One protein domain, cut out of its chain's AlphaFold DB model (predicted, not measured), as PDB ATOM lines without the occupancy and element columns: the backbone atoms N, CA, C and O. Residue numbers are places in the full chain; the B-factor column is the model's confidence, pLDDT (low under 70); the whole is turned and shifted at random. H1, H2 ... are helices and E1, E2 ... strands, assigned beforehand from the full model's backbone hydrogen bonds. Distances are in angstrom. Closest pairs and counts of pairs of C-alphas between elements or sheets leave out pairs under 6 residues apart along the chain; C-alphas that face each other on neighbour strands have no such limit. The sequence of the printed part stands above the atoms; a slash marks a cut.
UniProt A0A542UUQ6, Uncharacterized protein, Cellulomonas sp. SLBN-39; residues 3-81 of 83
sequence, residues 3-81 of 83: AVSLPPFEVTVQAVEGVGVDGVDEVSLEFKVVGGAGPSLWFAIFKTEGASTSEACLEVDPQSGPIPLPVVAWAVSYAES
ATOM      1  N   ALA A   3      17.765  45.193  45.565       88.69
ATOM      2  CA  ALA A   3      17.624  45.683  44.194       88.69
ATOM      3  C   ALA A   3      18.588  44.942  43.257       88.69
ATOM      4  O   ALA A   3      19.716  44.636  43.653       88.69
ATOM      5  N   VAL A   4      18.144  44.651  42.035       90.25
ATOM      6  CA  VAL A   4      18.940  44.030  40.974       90.25
ATOM      7  C   VAL A   4      18.658  44.725  39.649       90.25
ATOM      8  O   VAL A   4      17.506  44.871  39.248       90.25
ATOM      9  N   SER A   5      19.731  45.099  38.956       91.25
ATOM     10  CA  SER A   5      19.657  45.631  37.600       91.25
ATOM     11  C   SER A   5      19.672  44.476  36.596       91.25
ATOM     12  O   SER A   5      20.617  43.686  36.550       91.25
ATOM     13  N   LEU A   6      18.611  44.377  35.800       87.19
ATOM     14  CA  LEU A   6      18.447  43.473  34.664       87.19
ATOM     15  C   LEU A   6      18.188  44.328  33.417       87.19
ATOM     16  O   LEU A   6      17.030  44.467  33.021       87.19
ATOM     17  N   PRO A   7      19.219  44.939  32.799       85.25
ATOM     18  CA  PRO A   7      19.027  45.963  31.775       85.25
ATOM     19  C   PRO A   7      18.036  45.536  30.674       85.25
ATOM     20  O   PRO A   7      18.185  44.443  30.123       85.25
ATOM     21  N   PRO A   8      17.037  46.377  30.329       88.00
ATOM     22  CA  PRO A   8      16.831  47.773  30.747       88.00
ATOM     23  C   PRO A   8      15.989  47.967  32.032       88.00
ATOM     24  O   PRO A   8      15.470  49.061  32.255       88.00
ATOM     25  N   PHE A   9      15.794  46.926  32.839       89.81
ATOM     26  CA  PHE A   9      14.922  46.920  34.015       89.81
ATOM     27  C   PHE A   9      15.705  47.011  35.327       89.81
ATOM     28  O   PHE A   9      16.765  46.416  35.485       89.81
ATOM     29  N   GLU A  10      15.123  47.692  36.303       92.12
ATOM     30  CA  GLU A  10      15.496  47.652  37.711       92.12
ATOM     31  C   GLU A  10      14.426  46.863  38.465       92.12
ATOM     32  O   GLU A  10      13.235  47.159  38.358       92.12
ATOM     33  N   VAL A  11      14.837  45.849  39.221       92.31
ATOM     34  CA  VAL A  11      13.932  44.993  39.989       92.31
ATOM     35  C   VAL A  11      14.235  45.148  41.469       92.31
ATOM     36  O   VAL A  11      15.360  44.912  41.902       92.31
ATOM     37  N   THR A  12      13.237  45.514  42.267       94.12
ATOM     38  CA  THR A  12      13.323  45.479  43.731       94.12
ATOM     39  C   THR A  12      12.487  44.337  44.274       94.12
ATOM     40  O   THR A  12      11.327  44.203  43.896       94.12
ATOM     41  N   VAL A  13      13.066  43.551  45.178       94.81
ATOM     42  CA  VAL A  13      12.414  42.426  45.852       94.81
ATOM     43  C   VAL A  13      12.330  42.655  47.359       94.81
ATOM     44  O   VAL A  13      13.265  43.177  47.992       94.81
ATOM     45  N   GLN A  14      11.213  42.244  47.945       93.81
ATOM     46  CA  GLN A  14      10.956  42.266  49.376       93.81
ATOM     47  C   GLN A  14      10.339  40.936  49.815       93.81
ATOM     48  O   GLN A  14       9.439  40.434  49.161       93.81
ATOM     49  N   ALA A  15      10.828  40.386  50.927       91.44
ATOM     50  CA  ALA A  15      10.174  39.269  51.592       91.44
ATOM     51  C   ALA A  15       9.048  39.788  52.487       91.44
ATOM     52  O   ALA A  15       9.234  40.791  53.188       91.44
ATOM     53  N   VAL A  16       7.910  39.106  52.447       88.62
ATOM     54  CA  VAL A  16       6.727  39.397  53.251       88.62
ATOM     55  C   VAL A  16       6.218  38.080  53.827       88.62
ATOM     56  O   VAL A  16       5.942  37.130  53.092       88.62
ATOM     57  N   GLU A  17       6.115  38.038  55.150       84.00
ATOM     58  CA  GLU A  17       5.398  36.992  55.875       84.00
ATOM     59  C   GLU A  17       3.984  37.503  56.135       84.00
ATOM     60  O   GLU A  17       3.796  38.652  56.556       84.00
ATOM     61  N   GLY A  18       2.990  36.673  55.847       81.31
ATOM     62  CA  GLY A  18       1.594  37.054  55.967       81.31
ATOM     63  C   GLY A  18       0.701  35.855  56.222       81.31
ATOM     64  O   GLY A  18       1.114  34.709  56.105       81.31
ATOM     65  N   VAL A  19      -0.546  36.147  56.570       73.62
ATOM     66  CA  VAL A  19      -1.599  35.139  56.630       73.62
ATOM     67  C   VAL A  19      -2.342  35.200  55.300       73.62
ATOM     68  O   VAL A  19      -2.913  36.241  54.963       73.62
ATOM     69  N   GLY A  20      -2.301  34.103  54.548       66.94
ATOM     70  CA  GLY A  20      -3.017  33.916  53.295       66.94
ATOM     71  C   GLY A  20      -4.530  34.037  53.462       66.94
ATOM     72  O   GLY A  20      -5.073  34.038  54.571       66.94
ATOM     73  N   VAL A  21      -5.241  34.127  52.338       64.00
ATOM     74  CA  VAL A  21      -6.685  34.441  52.296       64.00
ATOM     75  C   VAL A  21      -7.538  33.412  53.060       64.00
ATOM     76  O   VAL A  21      -8.590  33.758  53.597       64.00
ATOM     77  N   ASP A  22      -7.040  32.180  53.187       73.06
ATOM     78  CA  ASP A  22      -7.694  31.073  53.896       73.06
ATOM     79  C   ASP A  22      -7.249  30.920  55.365       73.06
ATOM     80  O   ASP A  22      -7.573  29.928  56.020       73.06
ATOM     81  N   GLY A  23      -6.515  31.894  55.915       72.81
ATOM     82  CA  GLY A  23      -6.016  31.841  57.292       72.81
ATOM     83  C   GLY A  23      -4.766  30.974  57.471       72.81
ATOM     84  O   GLY A  23      -4.430  30.620  58.600       72.81
ATOM     85  N   VAL A  24      -4.113  30.605  56.371       77.62
ATOM     86  CA  VAL A  24      -2.905  29.776  56.350       77.62
ATOM     87  C   VAL A  24      -1.683  30.678  56.251       77.62
ATOM     88  O   VAL A  24      -1.680  31.600  55.442       77.62
ATOM     89  N   ASP A  25      -0.649  30.418  57.046       84.88
ATOM     90  CA  ASP A  25       0.592  31.186  56.980       84.88
ATOM     91  C   ASP A  25       1.258  31.031  55.599       84.88
ATOM     92  O   ASP A  25       1.373  29.933  55.042       84.88
ATOM     93  N   GLU A  26       1.671  32.158  55.023       85.56
ATOM     94  CA  GLU A  26       2.272  32.254  53.699       85.56
ATOM     95  C   GLU A  26       3.587  33.029  53.755       85.56
ATOM     96  O   GLU A  26       3.723  34.068  54.411       85.56
ATOM     97  N   VAL A  27       4.560  32.524  52.998       89.25
ATOM     98  CA  VAL A  27       5.827  33.209  52.753       89.25
ATOM     99  C   VAL A  27       5.826  33.671  51.309       89.25
ATOM    100  O   VAL A  27       5.635  32.874  50.385       89.25
ATOM    101  N   SER A  28       6.048  34.967  51.110       91.50
ATOM    102  CA  SER A  28       6.016  35.584  49.791       91.50
ATOM    103  C   SER A  28       7.237  36.460  49.527       91.50
ATOM    104  O   SER A  28       7.837  37.058  50.425       91.50
ATOM    105  N   LEU A  29       7.612  36.523  48.254       93.38
ATOM    106  CA  LEU A  29       8.541  37.495  47.704       93.38
ATOM    107  C   LEU A  29       7.764  38.395  46.749       93.38
ATOM    108  O   LEU A  29       7.271  37.938  45.719       93.38
ATOM    109  N   GLU A  30       7.686  39.675  47.081       95.12
ATOM    110  CA  GLU A  30       7.082  40.702  46.241       95.12
ATOM    111  C   GLU A  30       8.149  41.369  45.379       95.12
ATOM    112  O   GLU A  30       9.213  41.769  45.865       95.12
ATOM    113  N   PHE A  31       7.850  41.519  44.094       94.56
ATOM    114  CA  PHE A  31       8.742  42.077  43.094       94.56
ATOM    115  C   PHE A  31       8.110  43.307  42.455       94.56
ATOM    116  O   PHE A  31       7.007  43.259  41.910       94.56
ATOM    117  N   LYS A  32       8.866  44.402  42.450       94.56
ATOM    118  CA  LYS A  32       8.567  45.602  41.674       94.56
ATOM    119  C   LYS A  32       9.602  45.767  40.579       94.56
ATOM    120  O   LYS A  32      10.800  45.789  40.851       94.56
ATOM    121  N   VAL A  33       9.130  45.955  39.358       92.12
ATOM    122  CA  VAL A  33       9.936  46.162  38.158       92.12
ATOM    123  C   VAL A  33       9.741  47.590  37.678       92.12
ATOM    124  O   VAL A  33       8.616  48.045  37.472       92.12
ATOM    125  N   VAL A  34      10.840  48.305  37.482       89.88
ATOM    126  CA  VAL A  34      10.864  49.671  36.961       89.88
ATOM    127  C   VAL A  34      11.797  49.695  35.755       89.88
ATOM    128  O   VAL A  34      12.969  49.365  35.875       89.88
ATOM    129  N   GLY A  35      11.308  50.071  34.575       79.62
ATOM    130  CA  GLY A  35      12.152  50.159  33.381       79.62
ATOM    131  C   GLY A  35      11.381  50.580  32.134       79.62
ATOM    132  O   GLY A  35      10.206  50.259  31.977       79.62
ATOM    133  N   GLY A  36      12.052  51.311  31.239       68.94
ATOM    134  CA  GLY A  36      11.427  51.929  30.062       68.94
ATOM    135  C   GLY A  36      10.574  53.165  30.391       68.94
ATOM    136  O   GLY A  36      10.677  53.738  31.470       68.94
ATOM    137  N   ALA A  37       9.736  53.595  29.440       68.31
ATOM    138  CA  ALA A  37       8.824  54.741  29.592       68.31
ATOM    139  C   ALA A  37       7.440  54.362  30.177       68.31
ATOM    140  O   ALA A  37       6.497  55.146  30.085       68.31
ATOM    141  N   GLY A  38       7.297  53.140  30.701       73.50
ATOM    142  CA  GLY A  38       6.024  52.562  31.142       73.50
ATOM    143  C   GLY A  38       5.772  52.641  32.656       73.50
ATOM    144  O   GLY A  38       6.622  53.131  33.404       73.50
ATOM    145  N   PRO A  39       4.600  52.160  33.116       82.38
ATOM    146  CA  PRO A  39       4.288  52.040  34.539       82.38
ATOM    147  C   PRO A  39       5.211  51.030  35.240       82.38
ATOM    148  O   PRO A  39       5.840  50.190  34.600       82.38
ATOM    149  N   SER A  40       5.283  51.107  36.574       89.50
ATOM    150  CA  SER A  40       5.905  50.039  37.368       89.50
ATOM    151  C   SER A  40       5.078  48.763  37.256       89.50
ATOM    152  O   SER A  40       3.851  48.837  37.283       89.50
ATOM    153  N   LEU A  41       5.754  47.621  37.175       92.38
ATOM    154  CA  LEU A  41       5.121  46.307  37.117       92.38
ATOM    155  C   LEU A  41       5.307  45.600  38.460       92.38
ATOM    156  O   LEU A  41       6.389  45.681  39.045       92.38
ATOM    157  N   TRP A  42       4.289  44.892  38.924       94.50
ATOM    158  CA  TRP A  42       4.259  44.220  40.213       94.50
ATOM    159  C   TRP A  42       3.805  42.775  40.060       94.50
ATOM    160  O   TRP A  42       2.865  42.464  39.326       94.50
ATOM    161  N   PHE A  43       4.498  41.889  40.760       95.06
ATOM    162  CA  PHE A  43       4.138  40.484  40.876       95.06
ATOM    163  C   PHE A  43       4.714  39.904  42.162       95.06
ATOM    164  O   PHE A  43       5.644  40.468  42.740       95.06
ATOM    165  N   ALA A  44       4.186  38.769  42.592       94.94
ATOM    166  CA  ALA A  44       4.659  38.042  43.757       94.94
ATOM    167  C   ALA A  44       4.880  36.567  43.418       94.94
ATOM    168  O   ALA A  44       4.201  36.003  42.558       94.94
ATOM    169  N   ILE A  45       5.838  35.948  44.105       94.88
ATOM    170  CA  ILE A  45       5.970  34.492  44.175       94.88
ATOM    171  C   ILE A  45       5.761  34.104  45.630       94.88
ATOM    172  O   ILE A  45       6.449  34.627  46.506       94.88
ATOM    173  N   PHE A  46       4.819  33.208  45.890       93.38
ATOM    174  CA  PHE A  46       4.423  32.843  47.244       93.38
ATOM    175  C   PHE A  46       4.177  31.346  47.366       93.38
ATOM    176  O   PHE A  46       3.896  30.662  46.382       93.38
ATOM    177  N   LYS A  47       4.288  30.835  48.588       92.56
ATOM    178  CA  LYS A  47       3.868  29.482  48.939       92.56
ATOM    179  C   LYS A  47       3.335  29.448  50.360       92.56
ATOM    180  O   LYS A  47       3.752  30.233  51.213       92.56
ATOM    181  N   THR A  48       2.474  28.476  50.616       91.19
ATOM    182  CA  THR A  48       2.070  28.096  51.967       91.19
ATOM    183  C   THR A  48       3.285  27.690  52.804       91.19
ATOM    184  O   THR A  48       4.218  27.045  52.309       91.19
ATOM    185  N   GLU A  49       3.286  28.046  54.085       85.25
ATOM    186  CA  GLU A  49       4.323  27.618  55.015       85.25
ATOM    187  C   GLU A  49       4.412  26.081  55.077       85.25
ATOM    188  O   GLU A  49       3.412  25.364  55.092       85.25
ATOM    189  N   GLY A  50       5.637  25.550  55.050       84.69
ATOM    190  CA  GLY A  50       5.892  24.106  55.001       84.69
ATOM    191  C   GLY A  50       5.723  23.453  53.622       84.69
ATOM    192  O   GLY A  50       6.185  22.324  53.447       84.69
ATOM    193  N   ALA A  51       5.147  24.146  52.632       87.44
ATOM    194  CA  ALA A  51       5.094  23.660  51.254       87.44
ATOM    195  C   ALA A  51       6.468  23.732  50.570       87.44
ATOM    196  O   ALA A  51       7.343  24.538  50.927       87.44
ATOM    197  N   SER A  52       6.653  22.885  49.559       88.38
ATOM    198  CA  SER A  52       7.854  22.885  48.726       88.38
ATOM    199  C   SER A  52       7.876  24.086  47.774       88.38
ATOM    200  O   SER A  52       6.839  24.633  47.404       88.38
ATOM    201  N   THR A  53       9.060  24.490  47.312       85.81
ATOM    202  CA  THR A  53       9.190  25.555  46.300       85.81
ATOM    203  C   THR A  53       8.550  25.185  44.960       85.81
ATOM    204  O   THR A  53       8.116  26.071  44.232       85.81
ATOM    205  N   SER A  54       8.410  23.890  44.651       87.81
ATOM    206  CA  SER A  54       7.665  23.413  43.476       87.81
ATOM    207  C   SER A  54       6.155  23.653  43.546       87.81
ATOM    208  O   SER A  54       5.487  23.567  42.520       87.81
ATOM    209  N   GLU A  55       5.618  23.942  44.731       89.81
ATOM    210  CA  GLU A  55       4.209  24.293  44.949       89.81
ATOM    211  C   GLU A  55       3.995  25.814  44.996       89.81
ATOM    212  O   GLU A  55       2.876  26.274  45.223       89.81
ATOM    213  N   ALA A  56       5.053  26.604  44.786       92.50
ATOM    214  CA  ALA A  56       4.944  28.051  44.767       92.50
ATOM    215  C   ALA A  56       4.077  28.534  43.597       92.50
ATOM    216  O   ALA A  56       4.151  28.037  42.471       92.50
ATOM    217  N   CYS A  57       3.277  29.552  43.879       92.06
ATOM    218  CA  CYS A  57       2.425  30.229  42.923       92.06
ATOM    219  C   CYS A  57       3.049  31.568  42.529       92.06
ATOM    220  O   CYS A  57       3.734  32.212  43.325       92.06
ATOM    221  N   LEU A  58       2.805  31.989  41.288       92.62
ATOM    222  CA  LEU A  58       3.163  33.314  40.793       92.62
ATOM    223  C   LEU A  58       1.881  34.092  40.520       92.62
ATOM    224  O   LEU A  58       1.036  33.646  39.744       92.62
ATOM    225  N   GLU A  59       1.770  35.271  41.117       92.88
ATOM    226  CA  GLU A  59       0.654  36.189  40.913       92.88
ATOM    227  C   GLU A  59       1.157  37.497  40.319       92.88
ATOM    228  O   GLU A  59       2.172  38.040  40.748       92.88
ATOM    229  N   VAL A  60       0.447  38.000  39.315       91.38
ATOM    230  CA  VAL A  60       0.746  39.272  38.657       91.38
ATOM    231  C   VAL A  60      -0.370  40.244  38.976       91.38
ATOM    232  O   VAL A  60      -1.540  39.912  38.780       91.38
ATOM    233  N   ASP A  61      -0.017  41.457  39.400       90.62
ATOM    234  CA  ASP A  61      -1.007  42.515  39.558       90.62
ATOM    235  C   ASP A  61      -1.635  42.823  38.183       90.62
ATOM    236  O   ASP A  61      -0.926  43.202  37.244       90.62
ATOM    237  N   PRO A  62      -2.963  42.692  38.024       85.50
ATOM    238  CA  PRO A  62      -3.624  42.910  36.741       85.50
ATOM    239  C   PRO A  62      -3.444  44.337  36.197       85.50
ATOM    240  O   PRO A  62      -3.594  44.552  34.993       85.50
ATOM    241  N   GLN A  63      -3.110  45.316  37.045       87.50
ATOM    242  CA  GLN A  63      -2.837  46.699  36.635       87.50
ATOM    243  C   GLN A  63      -1.415  46.899  36.103       87.50
ATOM    244  O   GLN A  63      -1.140  47.885  35.415       87.50
ATOM    245  N   SER A  64      -0.518  45.958  36.387       83.69
ATOM    246  CA  SER A  64       0.905  46.058  36.088       83.69
ATOM    247  C   SER A  64       1.256  45.799  34.625       83.69
ATOM    248  O   SER A  64       2.378  46.061  34.218       83.69
ATOM    249  N   GLY A  65       0.318  45.348  33.789       83.94
ATOM    250  CA  GLY A  65       0.604  45.054  32.384       83.94
ATOM    251  C   GLY A  65       1.571  43.869  32.197       83.94
ATOM    252  O   GLY A  65       1.824  43.106  33.129       83.94
ATOM    253  N   PRO A  66       2.084  43.646  30.975       87.12
ATOM    254  CA  PRO A  66       2.903  42.475  30.676       87.12
ATOM    255  C   PRO A  66       4.288  42.558  31.328       87.12
ATOM    256  O   PRO A  66       5.025  43.524  31.129       87.12
ATOM    257  N   ILE A  67       4.673  41.498  32.041       89.38
ATOM    258  CA  ILE A  67       5.982  41.398  32.696       89.38
ATOM    259  C   ILE A  67       7.010  40.757  31.753       89.38
ATOM    260  O   ILE A  67       6.734  39.707  31.166       89.38
ATOM    261  N   PRO A  68       8.213  41.343  31.600       90.00
ATOM    262  CA  PRO A  68       9.268  40.766  30.778       90.00
ATOM    263  C   PRO A  68       9.691  39.376  31.266       90.00
ATOM    264  O   PRO A  68      10.089  39.202  32.418       90.00
ATOM    265  N   LEU A  69       9.714  38.402  30.355       91.12
ATOM    266  CA  LEU A  69      10.122  37.028  30.666       91.12
ATOM    267  C   LEU A  69      11.514  36.915  31.334       91.12
ATOM    268  O   LEU A  69      11.636  36.121  32.263       91.12
ATOM    269  N   PRO A  70      12.549  37.700  30.958       91.75
ATOM    270  CA  PRO A  70      13.842  37.650  31.649       91.75
ATOM    271  C   PRO A  70      13.765  38.033  33.133       91.75
ATOM    272  O   PRO A  70      14.504  37.484  33.946       91.75
ATOM    273  N   VAL A  71      12.858  38.950  33.489       93.00
ATOM    274  CA  VAL A  71      12.634  39.350  34.884       93.00
ATOM    275  C   VAL A  71      11.958  38.220  35.654       93.00
ATOM    276  O   VAL A  71      12.391  37.898  36.757       93.00
ATOM    277  N   VAL A  72      10.958  37.570  35.049       92.81
ATOM    278  CA  VAL A  72      10.286  36.402  35.641       92.81
ATOM    279  C   VAL A  72      11.272  35.253  35.851       92.81
ATOM    280  O   VAL A  72      11.328  34.693  36.939       92.81
ATOM    281  N   ALA A  73      12.097  34.934  34.850       93.38
ATOM    282  CA  ALA A  73      13.085  33.860  34.949       93.38
ATOM    283  C   ALA A  73      14.089  34.102  36.088       93.38
ATOM    284  O   ALA A  73      14.364  33.200  36.876       93.38
ATOM    285  N   TRP A  74      14.593  35.335  36.214       94.44
ATOM    286  CA  TRP A  74      15.458  35.707  37.331       94.44
ATOM    287  C   TRP A  74      14.736  35.599  38.682       94.44
ATOM    288  O   TRP A  74      15.306  35.069  39.635       94.44
ATOM    289  N   ALA A  75      13.489  36.072  38.765       93.75
ATOM    290  CA  ALA A  75      12.708  36.047  39.997       93.75
ATOM    291  C   ALA A  75      12.417  34.618  40.470       93.75
ATOM    292  O   ALA A  75      12.531  34.358  41.662       93.75
ATOM    293  N   VAL A  76      12.135  33.685  39.555       92.62
ATOM    294  CA  VAL A  76      11.960  32.258  39.875       92.62
ATOM    295  C   VAL A  76      13.241  31.671  40.470       92.62
ATOM    296  O   VAL A  76      13.197  31.119  41.565       92.62
ATOM    297  N   SER A  77      14.399  31.866  39.828       92.94
ATOM    298  CA  SER A  77      15.681  31.399  40.384       92.94
ATOM    299  C   SER A  77      16.021  32.053  41.729       92.94
ATOM    300  O   SER A  77      16.658  31.446  42.591       92.94
ATOM    301  N   TYR A  78      15.606  33.307  41.929       92.50
ATOM    302  CA  TYR A  78      15.740  33.970  43.220       92.50
ATOM    303  C   TYR A  78      14.841  33.307  44.276       92.50
ATOM    304  O   TYR A  78      15.321  32.997  45.364       92.50
ATOM    305  N   ALA A  79      13.582  33.019  43.942       91.62
ATOM    306  CA  ALA A  79      12.624  32.372  44.835       91.62
ATOM    307  C   ALA A  79      13.071  30.964  45.257       91.62
ATOM    308  O   ALA A  79      13.000  30.644  46.435       91.62
ATOM    309  N   GLU A  80      13.631  30.162  44.346       89.88
ATOM    310  CA  GLU A  80      14.141  28.810  44.648       89.88
ATOM    311  C   GLU A  80      15.189  28.771  45.771       89.88
ATOM    312  O   GLU A  80      15.386  27.734  46.400       89.88
ATOM    313  N   SER A  81      15.884  29.885  46.011       89.31
ATOM    314  CA  SER A  81      16.926  30.000  47.036       89.31
ATOM    315  C   SER A  81      16.509  30.810  48.267       89.31
ATOM    316  O   SER A  81      17.305  30.928  49.198       89.31
TER     317      SER A  81
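AT A GLANCE: This is residues 3 to 81 of the 83 residues of an uncharacterized protein of Cellulomonas sp. SLBN-39 (UniProt A0A542UUQ6). One twisted, curled sheet of five strands has a single helix, H1, packed over one face, while the other face has no named helix. The long strands E2 and E3 make most of the length, and the short E1 and E5 form the edges. The printed part has 79 residues, with E1 E2 E3 E4 E5 H1 along the chain; the sheet order is E1 - E2 - E3 - E4 - E5, antiparallel throughout, and the class is mixed. The whole is compact, with a radius of gyration of the C-alphas of 12.9 A, and elongated, spanning 39 by 25 by 18 A.

HOW THE PARTS SIT: E1, residues 3 to 6, and E2, residues 9 to 19, form a hairpin, with N 4 and O 11 2.8 A apart, within hydrogen-bond range. E3, residues 25 to 35, forms a hairpin with E2, N 14 and O 30 being 2.9 A apart. E4, residues 41 to 48, forms one with E3, N 29 and O 45 being 2.8 A apart. E5, residues 57 to 60, forms one with E4, N 44 and O 59 being 2.8 A apart. These five strands are a meander, each the antiparallel neighbour of the one before. E1 and E5 are apart. H1, residues 69 to 79, is on the sheet, giving two layers, a helix on one face of a sheet. Its closest C-alphas to E4 are those of Ala 79 and Ile 45, 7.0 A apart; to E1, those of Val 71 and Leu 6, 7.1 A. In H1 every O i to N i+4 pair is within hydrogen-bond range.

IN THESE COORDINATES: E1 begins at C-alpha 3, (17.624, 45.683, 44.194). E2 measures 30.4 A, E3 32.4 A, E4 23.7 A and H1 15.1 A; H1 ends at C-alpha 79, (12.624, 32.372, 44.835).

THE WHOLE: The C-alphas farthest apart, Ala 37 and Gly 50, are 39.9 A apart. The printed part has no cut and no long link. Residues 20 to 21 and 36 to 37 have pLDDT under 70.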